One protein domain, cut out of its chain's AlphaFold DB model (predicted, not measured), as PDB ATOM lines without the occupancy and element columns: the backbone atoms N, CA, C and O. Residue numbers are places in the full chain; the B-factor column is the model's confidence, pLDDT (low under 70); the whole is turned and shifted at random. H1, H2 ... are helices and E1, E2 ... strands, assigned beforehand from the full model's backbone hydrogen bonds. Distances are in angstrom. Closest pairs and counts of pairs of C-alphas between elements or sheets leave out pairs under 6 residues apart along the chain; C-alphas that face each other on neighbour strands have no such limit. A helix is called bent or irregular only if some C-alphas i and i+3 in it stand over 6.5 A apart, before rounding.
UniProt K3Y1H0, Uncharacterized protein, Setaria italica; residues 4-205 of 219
ATOM      1  N   PHE A   4      11.164  52.135 -32.358       87.06
ATOM      2  CA  PHE A   4      10.990  52.670 -31.010       87.06
ATOM      3  C   PHE A   4      11.451  51.654 -29.972       87.06
ATOM      4  O   PHE A   4      11.049  50.495 -30.013       87.06
ATOM      5  N   HIS A   5      12.311  52.091 -29.053       89.94
ATOM      6  CA  HIS A   5      12.923  51.229 -28.051       89.94
ATOM      7  C   HIS A   5      12.701  51.822 -26.669       89.94
ATOM      8  O   HIS A   5      13.212  52.893 -26.347       89.94
ATOM      9  N   TYR A   6      11.964  51.095 -25.839       88.56
ATOM     10  CA  TYR A   6      11.743  51.436 -24.449       88.56
ATOM     11  C   TYR A   6      12.264  50.332 -23.527       88.56
ATOM     12  O   TYR A   6      11.874  49.166 -23.629       88.56
ATOM     13  N   ARG A   7      13.123  50.725 -22.584       89.50
ATOM     14  CA  ARG A   7      13.557  49.896 -21.460       89.50
ATOM     15  C   ARG A   7      13.497  50.719 -20.183       89.50
ATOM     16  O   ARG A   7      14.243  51.682 -20.041       89.50
ATOM     17  N   GLY A   8      12.651  50.323 -19.246       86.50
ATOM     18  CA  GLY A   8      12.541  51.003 -17.962       86.50
ATOM     19  C   GLY A   8      11.415  50.440 -17.115       86.50
ATOM     20  O   GLY A   8      10.562  49.712 -17.612       86.50
ATOM     21  N   ASP A   9      11.393  50.797 -15.837       79.12
ATOM     22  CA  ASP A   9      10.464  50.202 -14.872       79.12
ATOM     23  C   ASP A   9       9.012  50.658 -15.070       79.12
ATOM     24  O   ASP A   9       8.082  49.940 -14.705       79.12
ATOM     25  N   TYR A  10       8.796  51.844 -15.648       72.94
ATOM     26  CA  TYR A  10       7.457  52.404 -15.783       72.94
ATOM     27  C   TYR A  10       7.305  53.369 -16.963       72.94
ATOM     28  O   TYR A  10       8.005  54.377 -17.043       72.94
ATOM     29  N   LEU A  11       6.331  53.093 -17.837       72.75
ATOM     30  CA  LEU A  11       5.986  53.950 -18.970       72.75
ATOM     31  C   LEU A  11       4.687  54.712 -18.688       72.75
ATOM     32  O   LEU A  11       3.600  54.146 -18.766       72.75
ATOM     33  N   ARG A  12       4.797  55.999 -18.325       64.81
ATOM     34  CA  ARG A  12       3.632  56.848 -17.995       64.81
ATOM     35  C   ARG A  12       2.812  57.224 -19.214       64.81
ATOM     36  O   ARG A  12       1.595  57.072 -19.189       64.81
ATOM     37  N   PHE A  13       3.493  57.772 -20.209       63.47
ATOM     38  CA  PHE A  13       2.914  58.306 -21.426       63.47
ATOM     39  C   PHE A  13       4.007  58.358 -22.487       63.47
ATOM     40  O   PHE A  13       5.102  58.854 -22.219       63.47
ATOM     41  N   VAL A  14       3.700  57.861 -23.678       64.69
ATOM     42  CA  VAL A  14       4.494  58.105 -24.878       64.69
ATOM     43  C   VAL A  14       3.510  58.384 -25.994       64.69
ATOM     44  O   VAL A  14       2.695  57.532 -26.327       64.69
ATOM     45  N   ALA A  15       3.579  59.577 -26.574       67.88
ATOM     46  CA  ALA A  15       2.901  59.846 -27.830       67.88
ATOM     47  C   ALA A  15       3.781  59.295 -28.954       67.88
ATOM     48  O   ALA A  15       4.707  59.963 -29.421       67.88
ATOM     49  N   LEU A  16       3.539  58.045 -29.342       71.56
ATOM     50  CA  LEU A  16       4.178  57.482 -30.521       71.56
ATOM     51  C   LEU A  16       3.509  58.080 -31.767       71.56
ATOM     52  O   LEU A  16       2.281  58.043 -31.865       71.56
ATOM     53  N   PRO A  17       4.271  58.665 -32.713       68.75
ATOM     54  CA  PRO A  17       3.684  59.223 -33.926       68.75
ATOM     55  C   PRO A  17       2.876  58.157 -34.667       68.75
ATOM     56  O   PRO A  17       3.330  57.031 -34.793       68.75
ATOM     57  N   HIS A  18       1.724  58.509 -35.237       66.25
ATOM     58  CA  HIS A  18       0.880  57.571 -35.998       66.25
ATOM     59  C   HIS A  18       1.557  56.988 -37.261       66.25
ATOM     60  O   HIS A  18       0.984  56.141 -37.941       66.25
ATOM     61  N   THR A  19       2.767  57.449 -37.592       65.75
ATOM     62  CA  THR A  19       3.570  56.979 -38.724       65.75
ATOM     63  C   THR A  19       4.171  55.599 -38.455       65.75
ATOM     64  O   THR A  19       4.753  55.389 -37.395       65.75
ATOM     65  N   CYS A  20       4.089  54.717 -39.454       59.97
ATOM     66  CA  CYS A  20       4.508  53.314 -39.462       59.97
ATOM     67  C   CYS A  20       5.821  53.025 -38.710       59.97
ATOM     68  O   CYS A  20       6.898  53.423 -39.160       59.97
ATOM     69  N   PHE A  21       5.735  52.268 -37.615       72.12
ATOM     70  CA  PHE A  21       6.892  51.638 -36.979       72.12
ATOM     71  C   PHE A  21       7.163  50.316 -37.676       72.12
ATOM     72  O   PHE A  21       6.249  49.508 -37.802       72.12
ATOM     73  N   GLY A  22       8.400  50.099 -38.110       84.06
ATOM     74  CA  GLY A  22       8.857  48.776 -38.532       84.06
ATOM     75  C   GLY A  22       9.252  47.925 -37.330       84.06
ATOM     76  O   GLY A  22       8.970  46.729 -37.322       84.06
ATOM     77  N   ASP A  23       9.825  48.551 -36.297       90.69
ATOM     78  CA  ASP A  23      10.427  47.843 -35.167       90.69
ATOM     79  C   ASP A  23       9.996  48.452 -33.822       90.69
ATOM     80  O   ASP A  23      10.086  49.665 -33.607       90.69
ATOM     81  N   LEU A  24       9.547  47.611 -32.893       90.25
ATOM     82  CA  LEU A  24       9.100  48.015 -31.562       90.25
ATOM     83  C   LEU A  24       9.765  47.142 -30.504       90.25
ATOM     84  O   LEU A  24       9.598  45.929 -30.506       90.25
ATOM     85  N   TYR A  25      10.470  47.765 -29.568       92.44
ATOM     86  CA  TYR A  25      11.077  47.107 -28.418       92.44
ATOM     87  C   TYR A  25      10.486  47.682 -27.128       92.44
ATOM     88  O   TYR A  25      10.578  48.886 -26.885       92.44
ATOM     89  N   ILE A  26       9.905  46.828 -26.282       90.19
ATOM     90  CA  ILE A  26       9.328  47.202 -24.985       90.19
ATOM     91  C   ILE A  26       9.792  46.224 -23.908       90.19
ATOM     92  O   ILE A  26       9.512  45.027 -23.943       90.19
ATOM     93  N   SER A  27      10.485  46.749 -22.900       91.25
ATOM     94  CA  SER A  27      11.051  45.958 -21.814       91.25
ATOM     95  C   SER A  27      10.863  46.648 -20.464       91.25
ATOM     96  O   SER A  27      11.270  47.793 -20.269       91.25
ATOM     97  N   PHE A  28      10.290  45.910 -19.516       89.88
ATOM     98  CA  PHE A  28      10.117  46.287 -18.116       89.88
ATOM     99  C   PHE A  28      10.970  45.348 -17.255       89.88
ATOM    100  O   PHE A  28      10.511  44.251 -16.942       89.88
ATOM    101  N   PRO A  29      12.216  45.711 -16.898       86.06
ATOM    102  CA  PRO A  29      13.124  44.809 -16.185       86.06
ATOM    103  C   PRO A  29      12.615  44.382 -14.807       86.06
ATOM    104  O   PRO A  29      12.948  43.299 -14.333       86.06
ATOM    105  N   ARG A  30      11.810  45.230 -14.160       81.62
ATOM    106  CA  ARG A  30      11.205  44.950 -12.861       81.62
ATOM    107  C   ARG A  30       9.709  44.676 -13.019       81.62
ATOM    108  O   ARG A  30       9.064  45.347 -13.829       81.62
ATOM    109  N   PRO A  31       9.144  43.720 -12.258       70.69
ATOM    110  CA  PRO A  31       7.703  43.559 -12.190       70.69
ATOM    111  C   PRO A  31       7.133  44.849 -11.609       70.69
ATOM    112  O   PRO A  31       7.511  45.277 -10.518       70.69
ATOM    113  N   GLY A  32       6.295  45.528 -12.378       65.38
ATOM    114  CA  GLY A  32       5.767  46.794 -11.915       65.38
ATOM    115  C   GLY A  32       4.708  46.591 -10.825       65.38
ATOM    116  O   GLY A  32       4.066  45.545 -10.732       65.38
ATOM    117  N   VAL A  33       4.547  47.603  -9.976       57.28
ATOM    118  CA  VAL A  33       3.639  47.573  -8.825       57.28
ATOM    119  C   VAL A  33       2.431  48.464  -9.122       57.28
ATOM    120  O   VAL A  33       2.585  49.645  -9.432       57.28
ATOM    121  N   GLY A  34       1.219  47.913  -9.020       59.66
ATOM    122  CA  GLY A  34      -0.037  48.669  -9.094       59.66
ATOM    123  C   GLY A  34      -0.751  48.666 -10.453       59.66
ATOM    124  O   GLY A  34      -0.404  47.953 -11.383       59.66
ATOM    125  N   TRP A  35      -1.815  49.463 -10.556       56.41
ATOM    126  CA  TRP A  35      -2.778  49.458 -11.668       56.41
ATOM    127  C   TRP A  35      -2.334  50.245 -12.907       56.41
ATOM    128  O   TRP A  35      -2.980  50.151 -13.942       56.41
ATOM    129  N   ARG A  36      -1.235  51.006 -12.841       61.19
ATOM    130  CA  ARG A  36      -0.781  51.860 -13.957       61.19
ATOM    131  C   ARG A  36       0.052  51.124 -15.014       61.19
ATOM    132  O   ARG A  36       0.632  51.748 -15.894       61.19
ATOM    133  N   LEU A  37       0.144  49.799 -14.922       61.88
ATOM    134  CA  LEU A  37       1.066  48.989 -15.721       61.88
ATOM    135  C   LEU A  37       0.671  48.853 -17.185       61.88
ATOM    136  O   LEU A  37       1.538  48.603 -18.008       61.88
ATOM    137  N   TYR A  38      -0.595  49.051 -17.537       68.69
ATOM    138  CA  TYR A  38      -1.055  48.938 -18.922       68.69
ATOM    139  C   TYR A  38      -0.979  50.245 -19.718       68.69
ATOM    140  O   TYR A  38      -1.354  50.254 -20.885       68.69
ATOM    141  N   ASN A  39      -0.458  51.335 -19.142       73.62
ATOM    142  CA  ASN A  39      -0.317  52.622 -19.837       73.62
ATOM    143  C   ASN A  39       0.508  52.521 -21.128       73.62
ATOM    144  O   ASN A  39       0.335  53.326 -22.039       73.62
ATOM    145  N   TRP A  40       1.408  51.537 -21.220       78.75
ATOM    146  CA  TRP A  40       2.164  51.308 -22.447       78.75
ATOM    147  C   TRP A  40       1.282  50.813 -23.593       78.75
ATOM    148  O   TRP A  40       1.568  51.173 -24.724       78.75
ATOM    149  N   ILE A  41       0.217  50.050 -23.306       83.00
ATOM    150  CA  ILE A  41      -0.772  49.597 -24.295       83.00
ATOM    151  C   ILE A  41      -1.561  50.794 -24.824       83.00
ATOM    152  O   ILE A  41      -1.731  50.930 -26.030       83.00
ATOM    153  N   ASP A  42      -1.977  51.693 -23.927       78.75
ATOM    154  CA  ASP A  42      -2.688  52.925 -24.292       78.75
ATOM    155  C   ASP A  42      -1.808  53.872 -25.135       78.75
ATOM    156  O   ASP A  42      -2.314  54.689 -25.900       78.75
ATOM    157  N   ALA A  43      -0.483  53.753 -25.010       77.12
ATOM    158  CA  ALA A  43       0.498  54.496 -25.796       77.12
ATOM    159  C   ALA A  43       0.807  53.859 -27.166       77.12
ATOM    160  O   ALA A  43       1.513  54.472 -27.971       77.12
ATOM    161  N   LEU A  44       0.324  52.638 -27.439       79.88
ATOM    162  CA  LEU A  44       0.571  51.975 -28.718       79.88
ATOM    163  C   LEU A  44      -0.269  52.632 -29.821       79.88
ATOM    164  O   LEU A  44      -1.491  52.722 -29.690       79.88
ATOM    165  N   PRO A  45       0.349  53.037 -30.939       79.94
ATOM    166  CA  PRO A  45      -0.375  53.443 -32.129       79.94
ATOM    167  C   PRO A  45      -0.902  52.198 -32.859       79.94
ATOM    168  O   PRO A  45      -0.758  51.066 -32.400       79.94
ATOM    169  N   ASN A  46      -1.489  52.397 -34.037       80.94
ATOM    170  CA  ASN A  46      -1.795  51.289 -34.935       80.94
ATOM    171  C   ASN A  46      -0.496  50.545 -35.315       80.94
ATOM    172  O   ASN A  46       0.432  51.146 -35.860       80.94
ATOM    173  N   LEU A  47      -0.448  49.240 -35.033       85.44
ATOM    174  CA  LEU A  47       0.727  48.386 -35.235       85.44
ATOM    175  C   LEU A  47       0.690  47.573 -36.539       85.44
ATOM    176  O   LEU A  47       1.551  46.726 -36.750       85.44
ATOM    177  N   SER A  48      -0.247  47.854 -37.446       86.31
ATOM    178  CA  SER A  48      -0.407  47.109 -38.707       86.31
ATOM    179  C   SER A  48       0.851  47.051 -39.572       86.31
ATOM    180  O   SER A  48       1.031  46.079 -40.292       86.31
ATOM    181  N   ASN A  49       1.733  48.052 -39.506       87.31
ATOM    182  CA  ASN A  49       2.985  48.090 -40.274       87.31
ATOM    183  C   ASN A  49       4.190  47.501 -39.526       87.31
ATOM    184  O   ASN A  49       5.295  47.492 -40.070       87.31
ATOM    185  N   LEU A  50       3.988  47.034 -38.292       90.81
ATOM    186  CA  LEU A  50       5.052  46.502 -37.462       90.81
ATOM    187  C   LEU A  50       5.575  45.196 -38.048       90.81
ATOM    188  O   LEU A  50       4.816  44.259 -38.269       90.81
ATOM    189  N   THR A  51       6.884  45.139 -38.269       93.62
ATOM    190  CA  THR A  51       7.576  43.963 -38.805       93.62
ATOM    191  C   THR A  51       8.359  43.202 -37.744       93.62
ATOM    192  O   THR A  51       8.457  41.978 -37.845       93.62
ATOM    193  N   VAL A  52       8.867  43.896 -36.721       94.81
ATOM    194  CA  VAL A  52       9.630  43.313 -35.614       94.81
ATOM    195  C   VAL A  52       9.065  43.792 -34.283       94.81
ATOM    196  O   VAL A  52       8.935  44.995 -34.047       94.81
ATOM    197  N   LEU A  53       8.765  42.851 -33.391       94.31
ATOM    198  CA  LEU A  53       8.315  43.131 -32.033       94.31
ATOM    199  C   LEU A  53       9.223  42.432 -31.027       94.31
ATOM    200  O   LEU A  53       9.349  41.213 -31.060       94.31
ATOM    201  N   THR A  54       9.783  43.190 -30.090       95.56
ATOM    202  CA  THR A  54      10.490  42.666 -28.924       95.56
ATOM    203  C   THR A  54       9.737  43.035 -27.655       95.56
ATOM    204  O   THR A  54       9.553  44.217 -27.361       95.56
ATOM    205  N   VAL A  55       9.328  42.037 -26.873       94.06
ATOM    206  CA  VAL A  55       8.604  42.225 -25.605       94.06
ATOM    207  C   VAL A  55       9.174  41.339 -24.506       94.06
ATOM    208  O   VAL A  55       9.628  40.226 -24.760       94.06
ATOM    209  N   CYS A  56       9.170  41.820 -23.263       94.56
ATOM    210  CA  CYS A  56       9.635  41.028 -22.122       94.56
ATOM    211  C   CYS A  56       8.504  40.296 -21.385       94.56
ATOM    212  O   CYS A  56       7.344  40.698 -21.462       94.56
ATOM    213  N   SER A  57       8.851  39.310 -20.555       92.69
ATOM    214  CA  SER A  57       7.891  38.527 -19.760       92.69
ATOM    215  C   SER A  57       6.959  39.379 -18.887       92.69
ATOM    216  O   SER A  57       5.770  39.098 -18.794       92.69
ATOM    217  N   ASN A  58       7.449  40.484 -18.316       90.69
ATOM    218  CA  ASN A  58       6.599  41.414 -17.558       90.69
ATOM    219  C   ASN A  58       5.561  42.136 -18.440       90.69
ATOM    220  O   ASN A  58       4.448  42.393 -17.986       90.69
ATOM    221  N   ALA A  59       5.894  42.440 -19.700       90.69
ATOM    222  CA  ALA A  59       4.950  43.021 -20.654       90.69
ATOM    223  C   ALA A  59       3.879  41.993 -21.050       90.69
ATOM    224  O   ALA A  59       2.696  42.330 -21.069       90.69
ATOM    225  N   LEU A  60       4.282  40.736 -21.281       92.19
ATOM    226  CA  LEU A  60       3.358  39.626 -21.545       92.19
ATOM    227  C   LEU A  60       2.378  39.433 -20.384       92.19
ATOM    228  O   LEU A  60       1.170  39.385 -20.600       92.19
ATOM    229  N   ARG A  61       2.879  39.441 -19.142       90.06
ATOM    230  CA  ARG A  61       2.045  39.319 -17.941       90.06
ATOM    231  C   ARG A  61       0.965  40.398 -17.865       90.06
ATOM    232  O   ARG A  61      -0.170  40.112 -17.488       90.06
ATOM    233  N   ILE A  62       1.305  41.637 -18.227       88.38
ATOM    234  CA  ILE A  62       0.341  42.744 -18.286       88.38
ATOM    235  C   ILE A  62      -0.741  42.451 -19.327       88.38
ATOM    236  O   ILE A  62      -1.920  42.609 -19.021       88.38
ATOM    237  N   VAL A  63      -0.362  41.984 -20.521       89.69
ATOM    238  CA  VAL A  63      -1.321  41.611 -21.572       89.69
ATOM    239  C   VAL A  63      -2.274  40.518 -21.084       89.69
ATOM    240  O   VAL A  63      -3.485  40.681 -21.222       89.69
ATOM    241  N   SER A  64      -1.770  39.469 -20.432       88.56
ATOM    242  CA  SER A  64      -2.611  38.405 -19.864       88.56
ATOM    243  C   SER A  64      -3.609  38.918 -18.825       88.56
ATOM    244  O   SER A  64      -4.775  38.530 -18.842       88.56
ATOM    245  N   ILE A  65      -3.179  39.816 -17.929       86.00
ATOM    246  CA  ILE A  65      -4.052  40.422 -16.907       86.00
ATOM    247  C   ILE A  65      -5.146  41.286 -17.547       86.00
ATOM    248  O   ILE A  65      -6.266  41.338 -17.040       86.00
ATOM    249  N   LEU A  66      -4.836  41.993 -18.635       86.81
ATOM    250  CA  LEU A  66      -5.837  42.766 -19.375       86.81
ATOM    251  C   LEU A  66      -6.810  41.854 -20.109       86.81
ATOM    252  O   LEU A  66      -8.004  42.128 -20.124       86.81
ATOM    253  N   HIS A  67      -6.311  40.765 -20.687       86.31
ATOM    254  CA  HIS A  67      -7.137  39.826 -21.427       86.31
ATOM    255  C   HIS A  67      -8.139  39.097 -20.520       86.31
ATOM    256  O   HIS A  67      -9.287  38.906 -20.910       86.31
ATOM    257  N   SER A  68      -7.752  38.763 -19.284       84.81
ATOM    258  CA  SER A  68      -8.651  38.124 -18.310       84.81
ATOM    259  C   SER A  68      -9.726  39.054 -17.735       84.81
ATOM    260  O   SER A  68     -10.624  38.593 -17.034       84.81
ATOM    261  N   ARG A  69      -9.659  40.361 -18.017       85.31
ATOM    262  CA  ARG A  69     -10.629  41.362 -17.563       85.31
ATOM    263  C   ARG A  69     -11.440  41.865 -18.748       85.31
ATOM    264  O   ARG A  69     -10.967  42.718 -19.492       85.31
ATOM    265  N   GLU A  70     -12.679  41.395 -18.883       82.88
ATOM    266  CA  GLU A  70     -13.574  41.751 -20.001       82.88
ATOM    267  C   GLU A  70     -13.647  43.263 -20.260       82.88
ATOM    268  O   GLU A  70     -13.503  43.711 -21.396       82.88
ATOM    269  N   SER A  71     -13.752  44.072 -19.201       83.44
ATOM    270  CA  SER A  71     -13.817  45.537 -19.298       83.44
ATOM    271  C   SER A  71     -12.553  46.206 -19.856       83.44
ATOM    272  O   SER A  71     -12.602  47.368 -20.257       83.44
ATOM    273  N   LEU A  72     -11.417  45.504 -19.883       82.19
ATOM    274  CA  LEU A  72     -10.128  46.016 -20.353       82.19
ATOM    275  C   LEU A  72      -9.661  45.370 -21.663       82.19
ATOM    276  O   LEU A  72      -8.712  45.877 -22.262       82.19
ATOM    277  N   GLN A  73     -10.333  44.322 -22.149       82.06
ATOM    278  CA  GLN A  73     -10.012  43.695 -23.434       82.06
ATOM    279  C   GLN A  73      -9.986  44.670 -24.624       82.06
ATOM    280  O   GLN A  73      -9.077  44.532 -25.445       82.06
ATOM    281  N   PRO A  74     -10.869  45.691 -24.728       84.06
ATOM    282  CA  PRO A  74     -10.811  46.652 -25.832       84.06
ATOM    283  C   PRO A  74      -9.462  47.376 -25.963       84.06
ATOM    284  O   PRO A  74      -9.089  47.782 -27.061       84.06
ATOM    285  N   LYS A  75      -8.685  47.492 -24.875       82.00
ATOM    286  CA  LYS A  75      -7.342  48.096 -24.906       82.00
ATOM    287  C   LYS A  75      -6.349  47.288 -25.739       82.00
ATOM    288  O   LYS A  75      -5.386  47.838 -26.258       82.00
ATOM    289  N   LEU A  76      -6.580  45.987 -25.892       86.19
ATOM    290  CA  LEU A  76      -5.700  45.081 -26.626       86.19
ATOM    291  C   LEU A  76      -5.928  45.116 -28.147       86.19
ATOM    292  O   LEU A  76      -5.211  44.431 -28.872       86.19
ATOM    293  N   ALA A  77      -6.871  45.926 -28.645       84.06
ATOM    294  CA  ALA A  77      -7.223  45.986 -30.066       84.06
ATOM    295  C   ALA A  77      -6.038  46.332 -30.989       84.06
ATOM    296  O   ALA A  77      -5.970  45.862 -32.119       84.06
ATOM    297  N   ASN A  78      -5.068  47.119 -30.513       82.88
ATOM    298  CA  ASN A  78      -3.872  47.420 -31.307       82.88
ATOM    299  C   ASN A  78      -2.932  46.212 -31.430       82.88
ATOM    300  O   ASN A  78      -2.275  46.055 -32.456       82.88
ATOM    301  N   LEU A  79      -2.881  45.348 -30.410       85.81
ATOM    302  CA  LEU A  79      -2.058  44.136 -30.422       85.81
ATOM    303  C   LEU A  79      -2.668  43.026 -31.277       85.81
ATOM    304  O   LEU A  79      -1.924  42.200 -31.789       85.81
ATOM    305  N   SER A  80      -3.985  43.015 -31.490       83.81
ATOM    306  CA  SER A  80      -4.614  42.063 -32.412       83.81
ATOM    307  C   SER A  80      -4.432  42.421 -33.892       83.81
ATOM    308  O   SER A  80      -4.814  41.640 -34.761       83.81
ATOM    309  N   ASN A  81      -3.832  43.578 -34.199       82.81
ATOM    310  CA  ASN A  81      -3.586  44.040 -35.562       82.81
ATOM    311  C   ASN A  81      -2.090  44.020 -35.927       82.81
ATOM    312  O   ASN A  81      -1.500  45.049 -36.260       82.81
ATOM    313  N   LEU A  82      -1.477  42.836 -35.863       87.62
ATOM    314  CA  LEU A  82      -0.056  42.596 -36.156       87.62
ATOM    315  C   LEU A  82       0.152  41.815 -37.467       87.62
ATOM    316  O   LEU A  82       0.994  40.925 -37.560       87.62
ATOM    317  N   GLN A  83      -0.616  42.150 -38.508       86.31
ATOM    318  CA  GLN A  83      -0.671  41.361 -39.748       86.31
ATOM    319  C   GLN A  83       0.635  41.336 -40.556       86.31
ATOM    320  O   GLN A  83       0.874  40.383 -41.290       86.31
ATOM    321  N   ASN A  84       1.489  42.356 -40.427       90.19
ATOM    322  CA  ASN A  84       2.788  42.404 -41.107       90.19
ATOM    323  C   ASN A  84       3.956  41.950 -40.224       90.19
ATOM    324  O   ASN A  84       5.109  42.057 -40.650       90.19
ATOM    325  N   LEU A  85       3.681  41.442 -39.016       93.69
ATOM    326  CA  LEU A  85       4.727  41.017 -38.100       93.69
ATOM    327  C   LEU A  85       5.452  39.801 -38.674       93.69
ATOM    328  O   LEU A  85       4.856  38.751 -38.888       93.69
ATOM    329  N   ARG A  86       6.757  39.949 -38.910       95.31
ATOM    330  CA  ARG A  86       7.626  38.898 -39.459       95.31
ATOM    331  C   ARG A  86       8.539  38.299 -38.406       95.31
ATOM    332  O   ARG A  86       8.976  37.161 -38.571       95.31
ATOM    333  N   GLU A  87       8.843  39.049 -37.353       96.69
ATOM    334  CA  GLU A  87       9.754  38.630 -36.298       96.69
ATOM    335  C   GLU A  87       9.213  39.011 -34.917       96.69
ATOM    336  O   GLU A  87       8.912  40.173 -34.648       96.69
ATOM    337  N   LEU A  88       9.113  38.015 -34.040       96.31
ATOM    338  CA  LEU A  88       8.753  38.180 -32.638       96.31
ATOM    339  C   LEU A  88       9.938  37.763 -31.769       96.31
ATOM    340  O   LEU A  88      10.480  36.670 -31.922       96.31
ATOM    341  N   GLN A  89      10.323  38.632 -30.843       97.62
ATOM    342  CA  GLN A  89      11.401  38.412 -29.894       97.62
ATOM    343  C   GLN A  89      10.856  38.508 -28.464       97.62
ATOM    344  O   GLN A  89      10.267  39.516 -28.072       97.62
ATOM    345  N   LEU A  90      11.068  37.468 -27.668       97.50
ATOM    346  CA  LEU A  90      10.596  37.366 -26.293       97.50
ATOM    347  C   LEU A  90      11.787  37.386 -25.335       97.50
ATOM    348  O   LEU A  90      12.678  36.545 -25.429       97.50
ATOM    349  N   LEU A  91      11.793  38.340 -24.404       96.56
ATOM    350  CA  LEU A  91      12.814  38.464 -23.360       96.56
ATOM    351  C   LEU A  91      12.268  37.938 -22.031       96.56
ATOM    352  O   LEU A  91      11.499  38.623 -21.350       96.56
ATOM    353  N   MET A  92      12.664  36.732 -21.642       94.75
ATOM    354  CA  MET A  92      12.115  36.055 -20.471       94.75
ATOM    355  C   MET A  92      13.006  36.259 -19.246       94.75
ATOM    356  O   MET A  92      14.155  35.823 -19.208       94.75
ATOM    357  N   TYR A  93      12.461  36.898 -18.205       91.44
ATOM    358  CA  TYR A  93      13.154  37.046 -16.915       91.44
ATOM    359  C   TYR A  93      12.937  35.861 -15.970       91.44
ATOM    360  O   TYR A  93      13.738  35.644 -15.065       91.44
ATOM    361  N   ALA A  94      11.889  35.075 -16.211       89.00
ATOM    362  CA  ALA A  94      11.609  33.795 -15.568       89.00
ATOM    363  C   ALA A  94      10.925  32.863 -16.582       89.00
ATOM    364  O   ALA A  94      10.363  33.344 -17.568       89.00
ATOM    365  N   MET A  95      10.950  31.550 -16.336       88.25
ATOM    366  CA  MET A  95      10.278  30.558 -17.184       88.25
ATOM    367  C   MET A  95       9.566  29.487 -16.342       88.25
ATOM    368  O   MET A  95      10.061  28.379 -16.162       88.25
ATOM    369  N   GLY A  96       8.403  29.851 -15.798       86.69
ATOM    370  CA  GLY A  96       7.470  28.932 -15.130       86.69
ATOM    371  C   GLY A  96       6.165  28.775 -15.920       86.69
ATOM    372  O   GLY A  96       5.952  29.507 -16.888       86.69
ATOM    373  N   THR A  97       5.253  27.915 -15.461       85.19
ATOM    374  CA  THR A  97       3.949  27.658 -16.108       85.19
ATOM    375  C   THR A  97       3.162  28.938 -16.397       85.19
ATOM    376  O   THR A  97       2.634  29.109 -17.490       85.19
ATOM    377  N   VAL A  98       3.144  29.897 -15.461       86.94
ATOM    378  CA  VAL A  98       2.458  31.190 -15.656       86.94
ATOM    379  C   VAL A  98       3.054  31.972 -16.829       86.94
ATOM    380  O   VAL A  98       2.313  32.554 -17.611       86.94
ATOM    381  N   MET A  99       4.381  31.968 -16.979       89.56
ATOM    382  CA  MET A  99       5.054  32.678 -18.071       89.56
ATOM    383  C   MET A  99       4.816  31.991 -19.414       89.56
ATOM    384  O   MET A  99       4.638  32.675 -20.417       89.56
ATOM    385  N   LEU A 100       4.768  30.657 -19.435       90.50
ATOM    386  CA  LEU A 100       4.408  29.908 -20.635       90.50
ATOM    387  C   LEU A 100       2.953  30.190 -21.050       90.50
ATOM    388  O   LEU A 100       2.700  30.511 -22.209       90.50
ATOM    389  N   SER A 101       2.019  30.193 -20.093       90.00
ATOM    390  CA  SER A 101       0.630  30.612 -20.321       90.00
ATOM    391  C   SER A 101       0.529  32.053 -20.829       90.00
ATOM    392  O   SER A 101      -0.262  32.329 -21.729       90.00
ATOM    393  N   ASP A 102       1.343  32.973 -20.299       92.12
ATOM    394  CA  ASP A 102       1.379  34.363 -20.766       92.12
ATOM    395  C   ASP A 102       1.880  34.466 -22.220       92.12
ATOM    396  O   ASP A 102       1.335  35.246 -23.003       92.12
ATOM    397  N   ILE A 103       2.869  33.650 -22.612       93.00
ATOM    398  CA  ILE A 103       3.318  33.543 -24.008       93.00
ATOM    399  C   ILE A 103       2.161  33.062 -24.895       93.00
ATOM    400  O   ILE A 103       1.845  33.713 -25.891       93.00
ATOM    401  N   TYR A 104       1.496  31.962 -24.536       91.12
ATOM    402  CA  TYR A 104       0.401  31.399 -25.338       91.12
ATOM    403  C   TYR A 104      -0.778  32.364 -25.474       91.12
ATOM    404  O   TYR A 104      -1.301  32.552 -26.576       91.12
ATOM    405  N   GLY A 105      -1.156  33.030 -24.380       90.06
ATOM    406  CA  GLY A 105      -2.193  34.058 -24.384       90.06
ATOM    407  C   GLY A 105      -1.845  35.219 -25.315       90.06
ATOM    408  O   GLY A 105      -2.668  35.622 -26.137       90.06
ATOM    409  N   PHE A 106      -0.607  35.714 -25.250       91.94
ATOM    410  CA  PHE A 106      -0.139  36.783 -26.128       91.94
ATOM    411  C   PHE A 106      -0.193  36.390 -27.610       91.94
ATOM    412  O   PHE A 106      -0.720  37.140 -28.433       91.94
ATOM    413  N   LEU A 107       0.300  35.200 -27.952       89.88
ATOM    414  CA  LEU A 107       0.302  34.692 -29.324       89.88
ATOM    415  C   LEU A 107      -1.124  34.553 -29.883       89.88
ATOM    416  O   LEU A 107      -1.374  34.922 -31.030       89.88
ATOM    417  N   ARG A 108      -2.077  34.117 -29.051       87.94
ATOM    418  CA  ARG A 108      -3.499  34.019 -29.419       87.94
ATOM    419  C   ARG A 108      -4.124  35.382 -29.724       87.94
ATOM    420  O   ARG A 108      -4.936  35.493 -30.640       87.94
ATOM    421  N   ILE A 109      -3.755  36.410 -28.958       87.69
ATOM    422  CA  ILE A 109      -4.241  37.781 -29.163       87.69
ATOM    423  C   ILE A 109      -3.698  38.346 -30.475       87.69
ATOM    424  O   ILE A 109      -4.450  38.954 -31.231       87.69
ATOM    425  N   CYS A 110      -2.410  38.133 -30.749       85.75
ATOM    426  CA  CYS A 110      -1.715  38.794 -31.850       85.75
ATOM    427  C   CYS A 110      -2.011  38.201 -33.233       85.75
ATOM    428  O   CYS A 110      -1.906  38.926 -34.221       85.75
ATOM    429  N   ARG A 111      -2.378  36.909 -33.311       81.94
ATOM    430  CA  ARG A 111      -2.705  36.194 -34.564       81.94
ATOM    431  C   ARG A 111      -1.692  36.476 -35.683       81.94
ATOM    432  O   ARG A 111      -2.054  36.930 -36.767       81.94
ATOM    433  N   CYS A 112      -0.412  36.260 -35.392       81.62
ATOM    434  CA  CYS A 112       0.718  36.682 -36.221       81.62
ATOM    435  C   CYS A 112       0.862  35.875 -37.532       81.62
ATOM    436  O   CYS A 112       1.886  35.248 -37.761       81.62
ATOM    437  N   SER A 113      -0.125  35.900 -38.427       84.38
ATOM    438  CA  SER A 113      -0.202  35.041 -39.623       84.38
ATOM    439  C   SER A 113       0.993  35.121 -40.585       84.38
ATOM    440  O   SER A 113       1.211  34.201 -41.367       84.38
ATOM    441  N   GLN A 114       1.786  36.195 -40.548       91.00
ATOM    442  CA  GLN A 114       2.988  36.380 -41.377       91.00
ATOM    443  C   GLN A 114       4.302  36.166 -40.610       91.00
ATOM    444  O   GLN A 114       5.382  36.483 -41.127       91.00
ATOM    445  N   LEU A 115       4.230  35.642 -39.384       93.56
ATOM    446  CA  LEU A 115       5.393  35.436 -38.537       93.56
ATOM    447  C   LEU A 115       6.331  34.421 -39.182       93.56
ATOM    448  O   LEU A 115       5.948  33.292 -39.447       93.56
ATOM    449  N   ARG A 116       7.580  34.828 -39.414       95.19
ATOM    450  CA  ARG A 116       8.631  33.980 -39.998       95.19
ATOM    451  C   ARG A 116       9.701  33.595 -38.993       95.19
ATOM    452  O   ARG A 116      10.393  32.600 -39.197       95.19
ATOM    453  N   LYS A 117       9.879  34.401 -37.946       96.38
ATOM    454  CA  LYS A 117      10.933  34.227 -36.951       96.38
ATOM    455  C   LYS A 117      10.404  34.410 -35.539       96.38
ATOM    456  O   LYS A 117       9.773  35.423 -35.244       96.38
ATOM    457  N   LEU A 118      10.744  33.471 -34.666       96.31
ATOM    458  CA  LEU A 118      10.483  33.549 -33.236       96.31
ATOM    459  C   LEU A 118      11.792  33.382 -32.472       96.31
ATOM    460  O   LEU A 118      12.426  32.330 -32.537       96.31
ATOM    461  N   PHE A 119      12.185  34.403 -31.723       98.06
ATOM    462  CA  PHE A 119      13.360  34.355 -30.864       98.06
ATOM    463  C   PHE A 119      12.943  34.458 -29.403       98.06
ATOM    464  O   PHE A 119      12.177  35.341 -29.037       98.06
ATOM    465  N   VAL A 120      13.451  33.563 -28.564       97.62
ATOM    466  CA  VAL A 120      13.157  33.531 -27.131       97.62
ATOM    467  C   VAL A 120      14.470  33.529 -26.367       97.62
ATOM    468  O   VAL A 120      15.250  32.582 -26.452       97.62
ATOM    469  N   GLU A 121      14.726  34.595 -25.617       97.19
ATOM    470  CA  GLU A 121      15.835  34.659 -24.674       97.19
ATOM    471  C   GLU A 121      15.338  34.228 -23.297       97.19
ATOM    472  O   GLU A 121      14.622  34.971 -22.629       97.19
ATOM    473  N   LEU A 122      15.703  33.015 -22.879       95.25
ATOM    474  CA  LEU A 122      15.374  32.488 -21.557       95.25
ATOM    475  C   LEU A 122      16.255  33.124 -20.468       95.25
ATOM    476  O   LEU A 122      17.316  33.685 -20.777       95.25
ATOM    477  N   PRO A 123      15.873  33.014 -19.181       91.69
ATOM    478  CA  PRO A 123      16.669  33.551 -18.082       91.69
ATOM    479  C   PRO A 123      18.086  32.979 -18.101       91.69
ATOM    480  O   PRO A 123      18.274  31.797 -18.376       91.69
ATOM    481  N   LYS A 124      19.093  33.793 -17.775       87.50
ATOM    482  CA  LYS A 124      20.494  33.334 -17.743       87.50
ATOM    483  C   LYS A 124      20.775  32.351 -16.609       87.50
ATOM    484  O   LYS A 124      21.643  31.496 -16.740       87.50
ATOM    485  N   PHE A 125      20.039  32.469 -15.511       80.94
ATOM    486  CA  PHE A 125      20.197  31.626 -14.333       80.94
ATOM    487  C   PHE A 125      19.106  30.560 -14.306       80.94
ATOM    488  O   PHE A 125      17.964  30.833 -14.683       80.94
ATOM    489  N   ARG A 126      19.459  29.343 -13.879       71.19
ATOM    490  CA  ARG A 126      18.471  28.299 -13.593       71.19
ATOM    491  C   ARG A 126      17.685  28.753 -12.365       71.19
ATOM    492  O   ARG A 126      18.280  29.077 -11.343       71.19
ATOM    493  N   MET A 127      16.370  28.836 -12.501       65.94
ATOM    494  CA  MET A 127      15.472  28.979 -11.362       65.94
ATOM    495  C   MET A 127      14.917  27.591 -11.086       65.94
ATOM    496  O   MET A 127      14.368  26.965 -11.996       65.94
ATOM    497  N   ASP A 128      15.090  27.098  -9.864       53.91
ATOM    498  CA  ASP A 128      14.505  25.827  -9.451       53.91
ATOM    499  C   ASP A 128      12.981  26.006  -9.398       53.91
ATOM    500  O   ASP A 128      12.421  26.563  -8.454       53.91
ATOM    501  N   SER A 129      12.298  25.609 -10.474       52.31
ATOM    502  CA  SER A 129      10.839  25.545 -10.513       52.31
ATOM    503  C   SER A 129      10.412  24.333  -9.689       52.31
ATOM    504  O   SER A 129      10.492  23.196 -10.148       52.31
ATOM    505  N   PHE A 130       9.998  24.561  -8.442       47.69
ATOM    506  CA  PHE A 130       9.503  23.508  -7.545       47.69
ATOM    507  C   PHE A 130       8.095  23.001  -7.909       47.69
ATOM    508  O   PHE A 130       7.617  22.056  -7.289       47.69
ATOM    509  N   MET A 131       7.421  23.592  -8.904       47.41
ATOM    510  CA  MET A 131       6.071  23.200  -9.318       47.41
ATOM    511  C   MET A 131       5.902  23.273 -10.836       47.41
ATOM    512  O   MET A 131       5.280  24.191 -11.364       47.41
ATOM    513  N   ASP A 132       6.433  22.276 -11.539       50.12
ATOM    514  CA  ASP A 132       6.048  21.999 -12.922       50.12
ATOM    515  C   ASP A 132       4.869  21.017 -12.899       50.12
ATOM    516  O   ASP A 132       5.042  19.803 -12.959       50.12
ATOM    517  N   ALA A 133       3.655  21.548 -12.751       48.91
ATOM    518  CA  ALA A 133       2.434  20.810 -13.044       48.91
ATOM    519  C   ALA A 133       1.967  21.232 -14.441       48.91
ATOM    520  O   ALA A 133       1.361  22.292 -14.608       48.91
ATOM    521  N   VAL A 134       2.225  20.399 -15.451       54.41
ATOM    522  CA  VAL A 134       1.667  20.517 -16.815       54.41
ATOM    523  C   VAL A 134       0.160  20.171 -16.804       54.41
ATOM    524  O   VAL A 134      -0.352  19.472 -17.669       54.41
ATOM    525  N   SER A 135      -0.568  20.622 -15.777       51.72
ATOM    526  CA  SER A 135      -2.002  20.379 -15.588       51.72
ATOM    527  C   SER A 135      -2.843  21.657 -15.692       51.72
ATOM    528  O   SER A 135      -4.035  21.546 -15.953       51.72
ATOM    529  N   ASP A 136      -2.230  22.847 -15.576       57.91
ATOM    530  CA  ASP A 136      -2.917  24.158 -15.577       57.91
ATOM    531  C   ASP A 136      -2.436  25.094 -16.706       57.91
ATOM    532  O   ASP A 136      -2.471  26.326 -16.592       57.91
ATOM    533  N   LEU A 137      -1.918  24.531 -17.801       66.12
ATOM    534  CA  LEU A 137      -1.457  25.333 -18.930       66.12
ATOM    535  C   LEU A 137      -2.654  25.934 -19.679       66.12
ATOM    536  O   LEU A 137      -3.635  25.246 -19.958       66.12
ATOM    537  N   ALA A 138      -2.570  27.223 -20.020       68.81
ATOM    538  CA  ALA A 138      -3.566  27.847 -20.883       68.81
ATOM    539  C   ALA A 138      -3.613  27.138 -22.247       68.81
ATOM    540  O   ALA A 138      -2.585  26.672 -22.736       68.81
ATOM    541  N   GLU A 139      -4.788  27.109 -22.884       77.31
ATOM    542  CA  GLU A 139      -4.931  26.509 -24.216       77.31
ATOM    543  C   GLU A 139      -3.909  27.081 -25.213       77.31
ATOM    544  O   GLU A 139      -3.613  28.279 -25.237       77.31
ATOM    545  N   GLU A 140      -3.373  26.242 -26.081       80.69
ATOM    546  CA  GLU A 140      -2.407  26.706 -27.071       80.69
ATOM    547  C   GLU A 140      -3.063  27.561 -28.161       80.69
ATOM    548  O   GLU A 140      -4.190  27.281 -28.580       80.69
ATOM    549  N   PRO A 141      -2.364  28.577 -28.696       79.06
ATOM    550  CA  PRO A 141      -2.849  29.309 -29.862       79.06
ATOM    551  C   PRO A 141      -3.006  28.353 -31.054       79.06
ATOM    552  O   PRO A 141      -2.107  27.567 -31.354       79.06
ATOM    553  N   MET A 142      -4.167  28.370 -31.713       73.06
ATOM    554  CA  MET A 142      -4.466  27.466 -32.836       73.06
ATOM    555  C   MET A 142      -3.863  27.926 -34.168       73.06
ATOM    556  O   MET A 142      -3.495  27.077 -34.970       73.06
ATOM    557  N   GLU A 143      -3.732  29.236 -34.370       78.56
ATOM    558  CA  GLU A 143      -3.389  29.872 -35.651       78.56
ATOM    559  C   GLU A 143      -2.228  30.864 -35.480       78.56
ATOM    560  O   GLU A 143      -1.922  31.294 -34.361       78.56
ATOM    561  N   GLY A 144      -1.625  31.284 -36.596       78.44
ATOM    562  CA  GLY A 144      -0.629  32.361 -36.642       78.44
ATOM    563  C   GLY A 144       0.825  31.894 -36.696       78.44
ATOM    564  O   GLY A 144       1.728  32.694 -36.461       78.44
ATOM    565  N   PHE A 145       1.051  30.612 -36.982       83.75
ATOM    566  CA  PHE A 145       2.384  30.021 -37.124       83.75
ATOM    567  C   PHE A 145       2.592  29.380 -38.491       83.75
ATOM    568  O   PHE A 145       3.671  28.909 -38.775       83.75
ATOM    569  N   GLU A 146       1.625  29.434 -39.402       84.81
ATOM    570  CA  GLU A 146       1.652  28.690 -40.668       84.81
ATOM    571  C   GLU A 146       2.862  29.026 -41.566       84.81
ATOM    572  O   GLU A 146       3.149  28.302 -42.517       84.81
ATOM    573  N   ASN A 147       3.553  30.134 -41.276       89.69
ATOM    574  CA  ASN A 147       4.696  30.654 -42.015       89.69
ATOM    575  C   ASN A 147       5.996  30.745 -41.186       89.69
ATOM    576  O   ASN A 147       6.959  31.366 -41.662       89.69
ATOM    577  N   LEU A 148       6.050  30.201 -39.962       92.25
ATOM    578  CA  LEU A 148       7.232  30.326 -39.106       92.25
ATOM    579  C   LEU A 148       8.368  29.456 -39.657       92.25
ATOM    580  O   LEU A 148       8.380  28.239 -39.553       92.25
ATOM    581  N   VAL A 149       9.405  30.101 -40.184       93.38
ATOM    582  CA  VAL A 149      10.553  29.420 -40.798       93.38
ATOM    583  C   VAL A 149      11.642  29.109 -39.776       93.38
ATOM    584  O   VAL A 149      12.366  28.119 -39.902       93.38
ATOM    585  N   THR A 150      11.829  29.983 -38.783       94.38
ATOM    586  CA  THR A 150      12.935  29.874 -37.828       94.38
ATOM    587  C   THR A 150      12.494  30.168 -36.405       94.38
ATOM    588  O   THR A 150      11.958  31.235 -36.116       94.38
ATOM    589  N   ALA A 151      12.843  29.267 -35.494       95.38
ATOM    590  CA  ALA A 151      12.767  29.488 -34.063       95.38
ATOM    591  C   ALA A 151      14.166  29.403 -33.442       95.38
ATOM    592  O   ALA A 151      14.964  28.525 -33.777       95.38
ATOM    593  N   LYS A 152      14.484  30.321 -32.530       96.62
ATOM    594  CA  LYS A 152      15.721  30.284 -31.745       96.62
ATOM    595  C   LYS A 152      15.398  30.488 -30.279       96.62
ATOM    596  O   LYS A 152      14.794  31.494 -29.922       96.62
ATOM    597  N   ILE A 153      15.865  29.577 -29.441       96.88
ATOM    598  CA  ILE A 153      15.741  29.664 -27.993       96.88
ATOM    599  C   ILE A 153      17.150  29.722 -27.410       96.88
ATOM    600  O   ILE A 153      17.957  28.821 -27.634       96.88
ATOM    601  N   THR A 154      17.475  30.798 -26.696       96.19
ATOM    602  CA  THR A 154      18.782  30.972 -26.048       96.19
ATOM    603  C   THR A 154      18.688  30.835 -24.545       96.19
ATOM    604  O   THR A 154      17.653  31.143 -23.963       96.19
ATOM    605  N   ASN A 155      19.796  30.440 -23.917       93.75
ATOM    606  CA  ASN A 155      19.865  30.080 -22.501       93.75
ATOM    607  C   ASN A 155      18.954  28.885 -22.166       93.75
ATOM    608  O   ASN A 155      18.333  28.855 -21.106       93.75
ATOM    609  N   PHE A 156      18.861  27.915 -23.079       91.69
ATOM    610  CA  PHE A 156      18.058  26.706 -22.914       91.69
ATOM    611  C   PHE A 156      18.696  25.767 -21.885       91.69
ATOM    612  O   PHE A 156      19.859  25.393 -22.014       91.69
ATOM    613  N   LYS A 157      17.943  25.414 -20.846       88.56
ATOM    614  CA  LYS A 157      18.392  24.661 -19.670       88.56
ATOM    615  C   LYS A 157      17.656  23.337 -19.472       88.56
ATOM    616  O   LYS A 157      17.801  22.734 -18.412       88.56
ATOM    617  N   TRP A 158      16.903  22.879 -20.472       85.06
ATOM    618  CA  TRP A 158      16.199  21.592 -20.443       85.06
ATOM    619  C   TRP A 158      15.172  21.481 -19.301       85.06
ATOM    620  O   TRP A 158      14.930  20.396 -18.782       85.06
ATOM    621  N   GLN A 159      14.569  22.601 -18.884       83.25
ATOM    622  CA  GLN A 159      13.493  22.594 -17.880       83.25
ATOM    623  C   GLN A 159      12.142  22.273 -18.535       83.25
ATOM    624  O   GLN A 159      11.949  22.592 -19.708       83.25
ATOM    625  N   CYS A 160      11.188  21.689 -17.797       82.75
ATOM    626  CA  CYS A 160       9.950  21.158 -18.389       82.75
ATOM    627  C   CYS A 160       9.184  22.217 -19.194       82.75
ATOM    628  O   CYS A 160       8.801  21.954 -20.326       82.75
ATOM    629  N   ASN A 161       9.045  23.443 -18.675       85.50
ATOM    630  CA  ASN A 161       8.365  24.532 -19.394       85.50
ATOM    631  C   ASN A 161       9.124  25.008 -20.647       85.50
ATOM    632  O   ASN A 161       8.515  25.475 -21.607       85.50
ATOM    633  N   GLU A 162      10.458  24.925 -20.645       89.50
ATOM    634  CA  GLU A 162      11.276  25.255 -21.817       89.50
ATOM    635  C   GLU A 162      11.113  24.177 -22.900       89.50
ATOM    636  O   GLU A 162      10.995  24.497 -24.081       89.50
ATOM    637  N   ILE A 163      11.067  22.906 -22.493       87.94
ATOM    638  CA  ILE A 163      10.808  21.758 -23.370       87.94
ATOM    639  C   ILE A 163       9.378  21.803 -23.914       87.94
ATOM    640  O   ILE A 163       9.172  21.572 -25.100       87.94
ATOM    641  N   GLU A 164       8.397  22.178 -23.095       87.50
ATOM    642  CA  GLU A 164       7.011  22.328 -23.536       87.50
ATOM    643  C   GLU A 164       6.873  23.403 -24.619       87.50
ATOM    644  O   GLU A 164       6.205  23.186 -25.628       87.50
ATOM    645  N   LEU A 165       7.588  24.525 -24.487       90.25
ATOM    646  CA  LEU A 165       7.655  25.529 -25.551       90.25
ATOM    647  C   LEU A 165       8.227  24.945 -26.856       90.25
ATOM    648  O   LEU A 165       7.753  25.280 -27.940       90.25
ATOM    649  N   VAL A 166       9.219  24.054 -26.771       90.88
ATOM    650  CA  VAL A 166       9.760  23.342 -27.940       90.88
ATOM    651  C   VAL A 166       8.718  22.394 -28.543       90.88
ATOM    652  O   VAL A 166       8.532  22.399 -29.760       90.88
ATOM    653  N   HIS A 167       7.999  21.626 -27.722       86.88
ATOM    654  CA  HIS A 167       6.920  20.750 -28.190       86.88
ATOM    655  C   HIS A 167       5.806  21.528 -28.880       86.88
ATOM    656  O   HIS A 167       5.331  21.114 -29.936       86.88
ATOM    657  N   PHE A 168       5.403  22.659 -28.312       88.00
ATOM    658  CA  PHE A 168       4.448  23.566 -28.931       88.00
ATOM    659  C   PHE A 168       4.898  23.991 -30.336       88.00
ATOM    660  O   PHE A 168       4.119  23.882 -31.283       88.00
ATOM    661  N   LEU A 169       6.164  24.385 -30.509       88.75
ATOM    662  CA  LEU A 169       6.692  24.777 -31.822       88.75
ATOM    663  C   LEU A 169       6.679  23.626 -32.831       88.75
ATOM    664  O   LEU A 169       6.341  23.842 -33.990       88.75
ATOM    665  N   PHE A 170       6.991  22.402 -32.398       84.69
ATOM    666  CA  PHE A 170       6.890  21.226 -33.266       84.69
ATOM    667  C   PHE A 170       5.447  20.886 -33.649       84.69
ATOM    668  O   PHE A 170       5.209  20.422 -34.759       84.69
ATOM    669  N   ARG A 171       4.482  21.102 -32.748       84.44
ATOM    670  CA  ARG A 171       3.068  20.791 -33.001       84.44
ATOM    671  C   ARG A 171       2.392  21.784 -33.937       84.44
ATOM    672  O   ARG A 171       1.470  21.399 -34.650       84.44
ATOM    673  N   LYS A 172       2.798  23.053 -33.906       73.94
ATOM    674  CA  LYS A 172       2.115  24.121 -34.646       73.94
ATOM    675  C   LYS A 172       2.604  24.317 -36.067       73.94
ATOM    676  O   LYS A 172       1.909  24.985 -36.828       73.94
ATOM    677  N   ASP A 173       3.744  23.739 -36.435       65.62
ATOM    678  CA  ASP A 173       4.414  24.168 -37.648       65.62
ATOM    679  C   ASP A 173       4.781  23.061 -38.628       65.62
ATOM    680  O   ASP A 173       5.630  22.211 -38.368       65.62
ATOM    681  N   SER A 174       4.186  23.141 -39.815       67.38
ATOM    682  CA  SER A 174       4.589  22.341 -40.974       67.38
ATOM    683  C   SER A 174       5.716  22.995 -41.791       67.38
ATOM    684  O   SER A 174       6.362  22.323 -42.594       67.38
ATOM    685  N   SER A 175       5.965  24.291 -41.591       82.94
ATOM    686  CA  SER A 175       6.897  25.137 -42.343       82.94
ATOM    687  C   SER A 175       8.223  25.415 -41.620       82.94
ATOM    688  O   SER A 175       9.158  25.916 -42.252       82.94
ATOM    689  N   LEU A 176       8.334  25.070 -40.330       89.19
ATOM    690  CA  LEU A 176       9.524  25.291 -39.512       89.19
ATOM    691  C   LEU A 176      10.717  24.525 -40.078       89.19
ATOM    692  O   LEU A 176      10.831  23.306 -39.973       89.19
ATOM    693  N   GLN A 177      11.647  25.276 -40.663       89.56
ATOM    694  CA  GLN A 177      12.860  24.731 -41.273       89.56
ATOM    695  C   GLN A 177      14.015  24.661 -40.280       89.56
ATOM    696  O   GLN A 177      14.898  23.819 -40.424       89.56
ATOM    697  N   LYS A 178      14.049  25.570 -39.298       91.56
ATOM    698  CA  LYS A 178      15.188  25.694 -38.387       91.56
ATOM    699  C   LYS A 178      14.750  25.966 -36.954       91.56
ATOM    700  O   LYS A 178      14.206  27.029 -36.664       91.56
ATOM    701  N   LEU A 179      15.085  25.046 -36.052       93.62
ATOM    702  CA  LEU A 179      15.014  25.239 -34.605       93.62
ATOM    703  C   LEU A 179      16.435  25.272 -34.037       93.62
ATOM    704  O   LEU A 179      17.192  24.321 -34.200       93.62
ATOM    705  N   ILE A 180      16.804  26.369 -33.381       92.81
ATOM    706  CA  ILE A 180      18.129  26.552 -32.778       92.81
ATOM    707  C   ILE A 180      17.970  26.629 -31.264       92.81
ATOM    708  O   ILE A 180      17.413  27.602 -30.755       92.81
ATOM    709  N   LEU A 181      18.500  25.643 -30.546       94.81
ATOM    710  CA  LEU A 181      18.554  25.645 -29.085       94.81
ATOM    711  C   LEU A 181      19.985  25.963 -28.646       94.81
ATOM    712  O   LEU A 181      20.909  25.219 -28.952       94.81
ATOM    713  N   VAL A 182      20.175  27.083 -27.951       92.75
ATOM    714  CA  VAL A 182      21.487  27.501 -27.440       92.75
ATOM    715  C   VAL A 182      21.508  27.304 -25.933       92.75
ATOM    716  O   VAL A 182      20.902  28.085 -25.192       92.75
ATOM    717  N   ALA A 183      22.206  26.263 -25.486       89.31
ATOM    718  CA  ALA A 183      22.388  25.959 -24.074       89.31
ATOM    719  C   ALA A 183      23.608  26.696 -23.486       89.31
ATOM    720  O   ALA A 183      24.616  26.855 -24.183       89.31
ATOM    721  N   PRO A 184      23.555  27.151 -22.220       87.88
ATOM    722  CA  PRO A 184      24.743  27.625 -21.517       87.88
ATOM    723  C   PRO A 184      25.781  26.499 -21.347       87.88
ATOM    724  O   PRO A 184      25.395  25.333 -21.213       87.88
ATOM    725  N   PRO A 185      27.088  26.820 -21.283       83.31
ATOM    726  CA  PRO A 185      28.130  25.824 -21.041       83.31
ATOM    727  C   PRO A 185      27.853  24.987 -19.785       83.31
ATOM    728  O   PRO A 185      27.432  25.524 -18.762       83.31
ATOM    729  N   GLY A 186      28.083  23.676 -19.870       77.75
ATOM    730  CA  GLY A 186      27.863  22.740 -18.761       77.75
ATOM    731  C   GLY A 186      26.393  22.420 -18.467       77.75
ATOM    732  O   GLY A 186      26.110  21.754 -17.475       77.75
ATOM    733  N   THR A 187      25.456  22.876 -19.305       77.62
ATOM    734  CA  THR A 187      24.037  22.533 -19.165       77.62
ATOM    735  C   THR A 187      23.671  21.395 -20.110       77.62
ATOM    736  O   THR A 187      23.776  21.530 -21.329       77.62
ATOM    737  N   HIS A 188      23.205  20.285 -19.547       70.25
ATOM    738  CA  HIS A 188      22.847  19.071 -20.276       70.25
ATOM    739  C   HIS A 188      21.444  18.614 -19.864       70.25
ATOM    740  O   HIS A 188      21.016  18.944 -18.752       70.25
ATOM    741  N   PRO A 189      20.719  17.879 -20.728       72.06
ATOM    742  CA  PRO A 189      19.506  17.205 -20.291       72.06
ATOM    743  C   PRO A 189      19.847  16.265 -19.131       72.06
ATOM    744  O   PRO A 189      20.899  15.619 -19.140       72.06
ATOM    745  N   GLU A 190      18.966  16.183 -18.134       67.62
ATOM    746  CA  GLU A 190      19.044  15.096 -17.155       67.62
ATOM    747  C   GLU A 190      18.962  13.777 -17.931       67.62
ATOM    748  O   GLU A 190      18.215  13.692 -18.900       67.62
ATOM    749  N   MET A 191      19.772  12.781 -17.576       66.81
ATOM    750  CA  MET A 191      19.764  11.474 -18.237       66.81
ATOM    751  C   MET A 191      19.108  10.447 -17.323       66.81
ATOM    752  O   MET A 191      19.275  10.493 -16.103       66.81
ATOM    753  N   ASP A 192      18.356   9.521 -17.906       67.62
ATOM    754  CA  ASP A 192      17.827   8.374 -17.193       67.62
ATOM    755  C   ASP A 192      18.938   7.338 -16.959       67.62
ATOM    756  O   ASP A 192      20.074   7.471 -17.419       67.62
ATOM    757  N   GLN A 193      18.610   6.272 -16.231       65.44
ATOM    758  CA  GLN A 193      19.556   5.185 -15.948       65.44
ATOM    759  C   GLN A 193      20.011   4.440 -17.216       65.44
ATOM    760  O   GLN A 193      20.961   3.664 -17.166       65.44
ATOM    761  N   SER A 194      19.330   4.656 -18.344       66.56
ATOM    762  CA  SER A 194      19.618   4.080 -19.656       66.56
ATOM    763  C   SER A 194      20.486   4.999 -20.525       66.56
ATOM    764  O   SER A 194      20.828   4.623 -21.644       66.56
ATOM    765  N   GLY A 195      20.848   6.189 -20.029       58.34
ATOM    766  CA  GLY A 195      21.607   7.193 -20.773       58.34
ATOM    767  C   GLY A 195      20.775   7.989 -21.784       58.34
ATOM    768  O   GLY A 195      21.349   8.725 -22.585       58.34
ATOM    769  N   ASN A 196      19.445   7.871 -21.764       57.41
ATOM    770  CA  ASN A 196      18.566   8.701 -22.584       57.41
ATOM    771  C   ASN A 196      18.233  10.003 -21.852       57.41
ATOM    772  O   ASN A 196      18.157  10.003 -20.625       57.41
ATOM    773  N   PRO A 197      17.970  11.109 -22.566       59.06
ATOM    774  CA  PRO A 197      17.426  12.315 -21.958       59.06
ATOM    775  C   PRO A 197      16.147  12.001 -21.162       59.06
ATOM    776  O   PRO A 197      15.122  11.602 -21.716       59.06
ATOM    777  N   PHE A 198      16.228  12.160 -19.845       53.84
ATOM    778  CA  PHE A 198      15.132  12.018 -18.909       53.84
ATOM    779  C   PHE A 198      14.264  13.265 -18.958       53.84
ATOM    780  O   PHE A 198      14.650  14.359 -18.543       53.84
ATOM    781  N   PHE A 199      13.045  13.065 -19.431       55.06
ATOM    782  CA  PHE A 199      11.984  14.046 -19.360       55.06
ATOM    783  C   PHE A 199      10.944  13.502 -18.382       55.06
ATOM    784  O   PHE A 199      10.412  12.412 -18.597       55.06
ATOM    785  N   ARG A 200      10.674  14.233 -17.290       47.06
ATOM    786  CA  ARG A 200       9.767  13.774 -16.216       47.06
ATOM    787  C   ARG A 200       8.357  13.427 -16.712       47.06
ATOM    788  O   ARG A 200       7.705  12.604 -16.081       47.06
ATOM    789  N   ASP A 201       7.939  13.967 -17.859       47.44
ATOM    790  CA  ASP A 201       6.700  13.599 -18.547       47.44
ATOM    791  C   ASP A 201       6.973  12.954 -19.914       47.44
ATOM    792  O   ASP A 201       7.042  13.601 -20.959       47.44
ATOM    793  N   THR A 202       7.057  11.625 -19.927       38.41
ATOM    794  CA  THR A 202       7.203  10.814 -21.149       38.41
ATOM    795  C   THR A 202       5.981  10.868 -22.075       38.41
ATOM    796  O   THR A 202       6.070  10.461 -23.233       38.41
ATOM    797  N   LYS A 203       4.843  11.420 -21.619       43.22
ATOM    798  CA  LYS A 203       3.659  11.664 -22.463       43.22
ATOM    799  C   LYS A 203       3.862  12.785 -23.489       43.22
ATOM    800  O   LYS A 203       3.166  12.785 -24.500       43.22
ATOM    801  N   LEU A 204       4.826  13.682 -23.272       40.97
ATOM    802  CA  LEU A 204       5.136  14.788 -24.187       40.97
ATOM    803  C   LEU A 204       5.983  14.344 -25.396       40.97
ATOM    804  O   LEU A 204       6.005  15.011 -26.425       40.97
ATOM    805  N   LEU A 205       6.621  13.168 -25.328       38.62
ATOM    806  CA  LEU A 205       7.547  12.664 -26.352       38.62
ATOM    807  C   LEU A 205       6.892  11.878 -27.495       38.62
ATOM    808  O   LEU A 205       7.606  11.288 -28.309       38.62
TER     809      LEU A 205
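Overview. This is residues 4 to 205 of the 219 residues of an uncharacterized protein of Setaria italica (UniProt K3Y1H0). The chain is wound in stacked turns, a right-handed solenoid: seven short parallel strands, E1 to E7, stand side by side in chain order as one wall, and the return stretches, with H1 to H5, make the opposite wall. The sheet's other face is bare of named helices, and residues 183 to 201 lead past its E7 edge to H6. The 202 printed residues hold seven strands and six helices in the order E1 E2 H1 E3 H2 H3 E4 H4 E5 E6 H5 E7 H6, a mixed class with 93 residues in named elements, under half. The whole is compact, with a radius of gyration of the C-alphas of 17.2 A, and its outline is elongated, 59 by 37 by 33 A.

Along the chain. The strands are E1, residues 4 to 7, from C-alpha 4 at (10.990, 52.670, -31.010); E2, 23 to 27; E3, 52 to 56; E4, 87 to 91; E5, 117 to 121; E6, 150 to 154; and E7, 178 to 182, ending at C-alpha 182 at (21.487, 27.501, -27.440). E3 measures 13.7 A. The helices are H1, 35 to 42; H2, 57 to 67, 15.2 A; H3, 70 to 78, 15.9 A; H4, 97 to 110, 20.1 A; H5, 160 to 172, 18.3 A; and H6, 202 to 205. H1 and H3 are irregular: C-alphas 35 and 38 are 7.5 A apart, and C-alphas 75 and 78 are 7.3 A apart.

Arrangement. E1 and E7 are the edge strands. E1 and E2 are parallel, with N 6 and O 25 at 2.8 A; E3 and E4 have N 89 and O 53 at 2.8 A; E6 and E7 have N 153 and O 180 at 2.8 A. Strand-helix-strand units, two parallel neighbour strands with helices between, are E2 H1 E3, E3 H2 H3 E4, E4 H4 E5 and E6 H5 E7, each with a right-handed crossover. H5 is on the sheet, at a height of 10.6 A, and runs along the strands; H2 only grazes it with residues 57 to 60. H1, H3, H4 and H6 are not on it. H2, the hub, touches H4 at a steep tilt of 64 degrees, the same way, closest at the C-alphas of Leu 60 and Asp 102, 5.7 A. It also touches H3, closest at the C-alphas of His 67 and Gln 73, 5.2 A, and H1, closest at those of Tyr 38 and Ile 62, 6.4 A. H4 and H5 only just touch, with 3 pairs of C-alphas within 8 A, the closest those of Thr 97 and Asn 161, 6.3 A. H5 and H6 are close but not clearly touching, closest at the C-alphas of His 167 and Leu 204, 7.4 A. In H2, H4 and H5 every O i to N i+4 pair is within hydrogen-bond range; H1 has 1 of 4, with 3 of 5 O i to N i+3 pairs, H3 has 0 of 5, with 4 of 6, and H6 is too short for an i+4 pair.

Size, cuts and confidence. The C-alphas of Pro 17 and Ser 194, the two farthest apart, are 59.1 A apart. The printed part has no cut. The links E1 to E2, E5 to E6 and E7 to H6 are long. The mean pLDDT of the printed part is 80.8; 45 residues are under 70, among them 127 to 138 and 190 to 205.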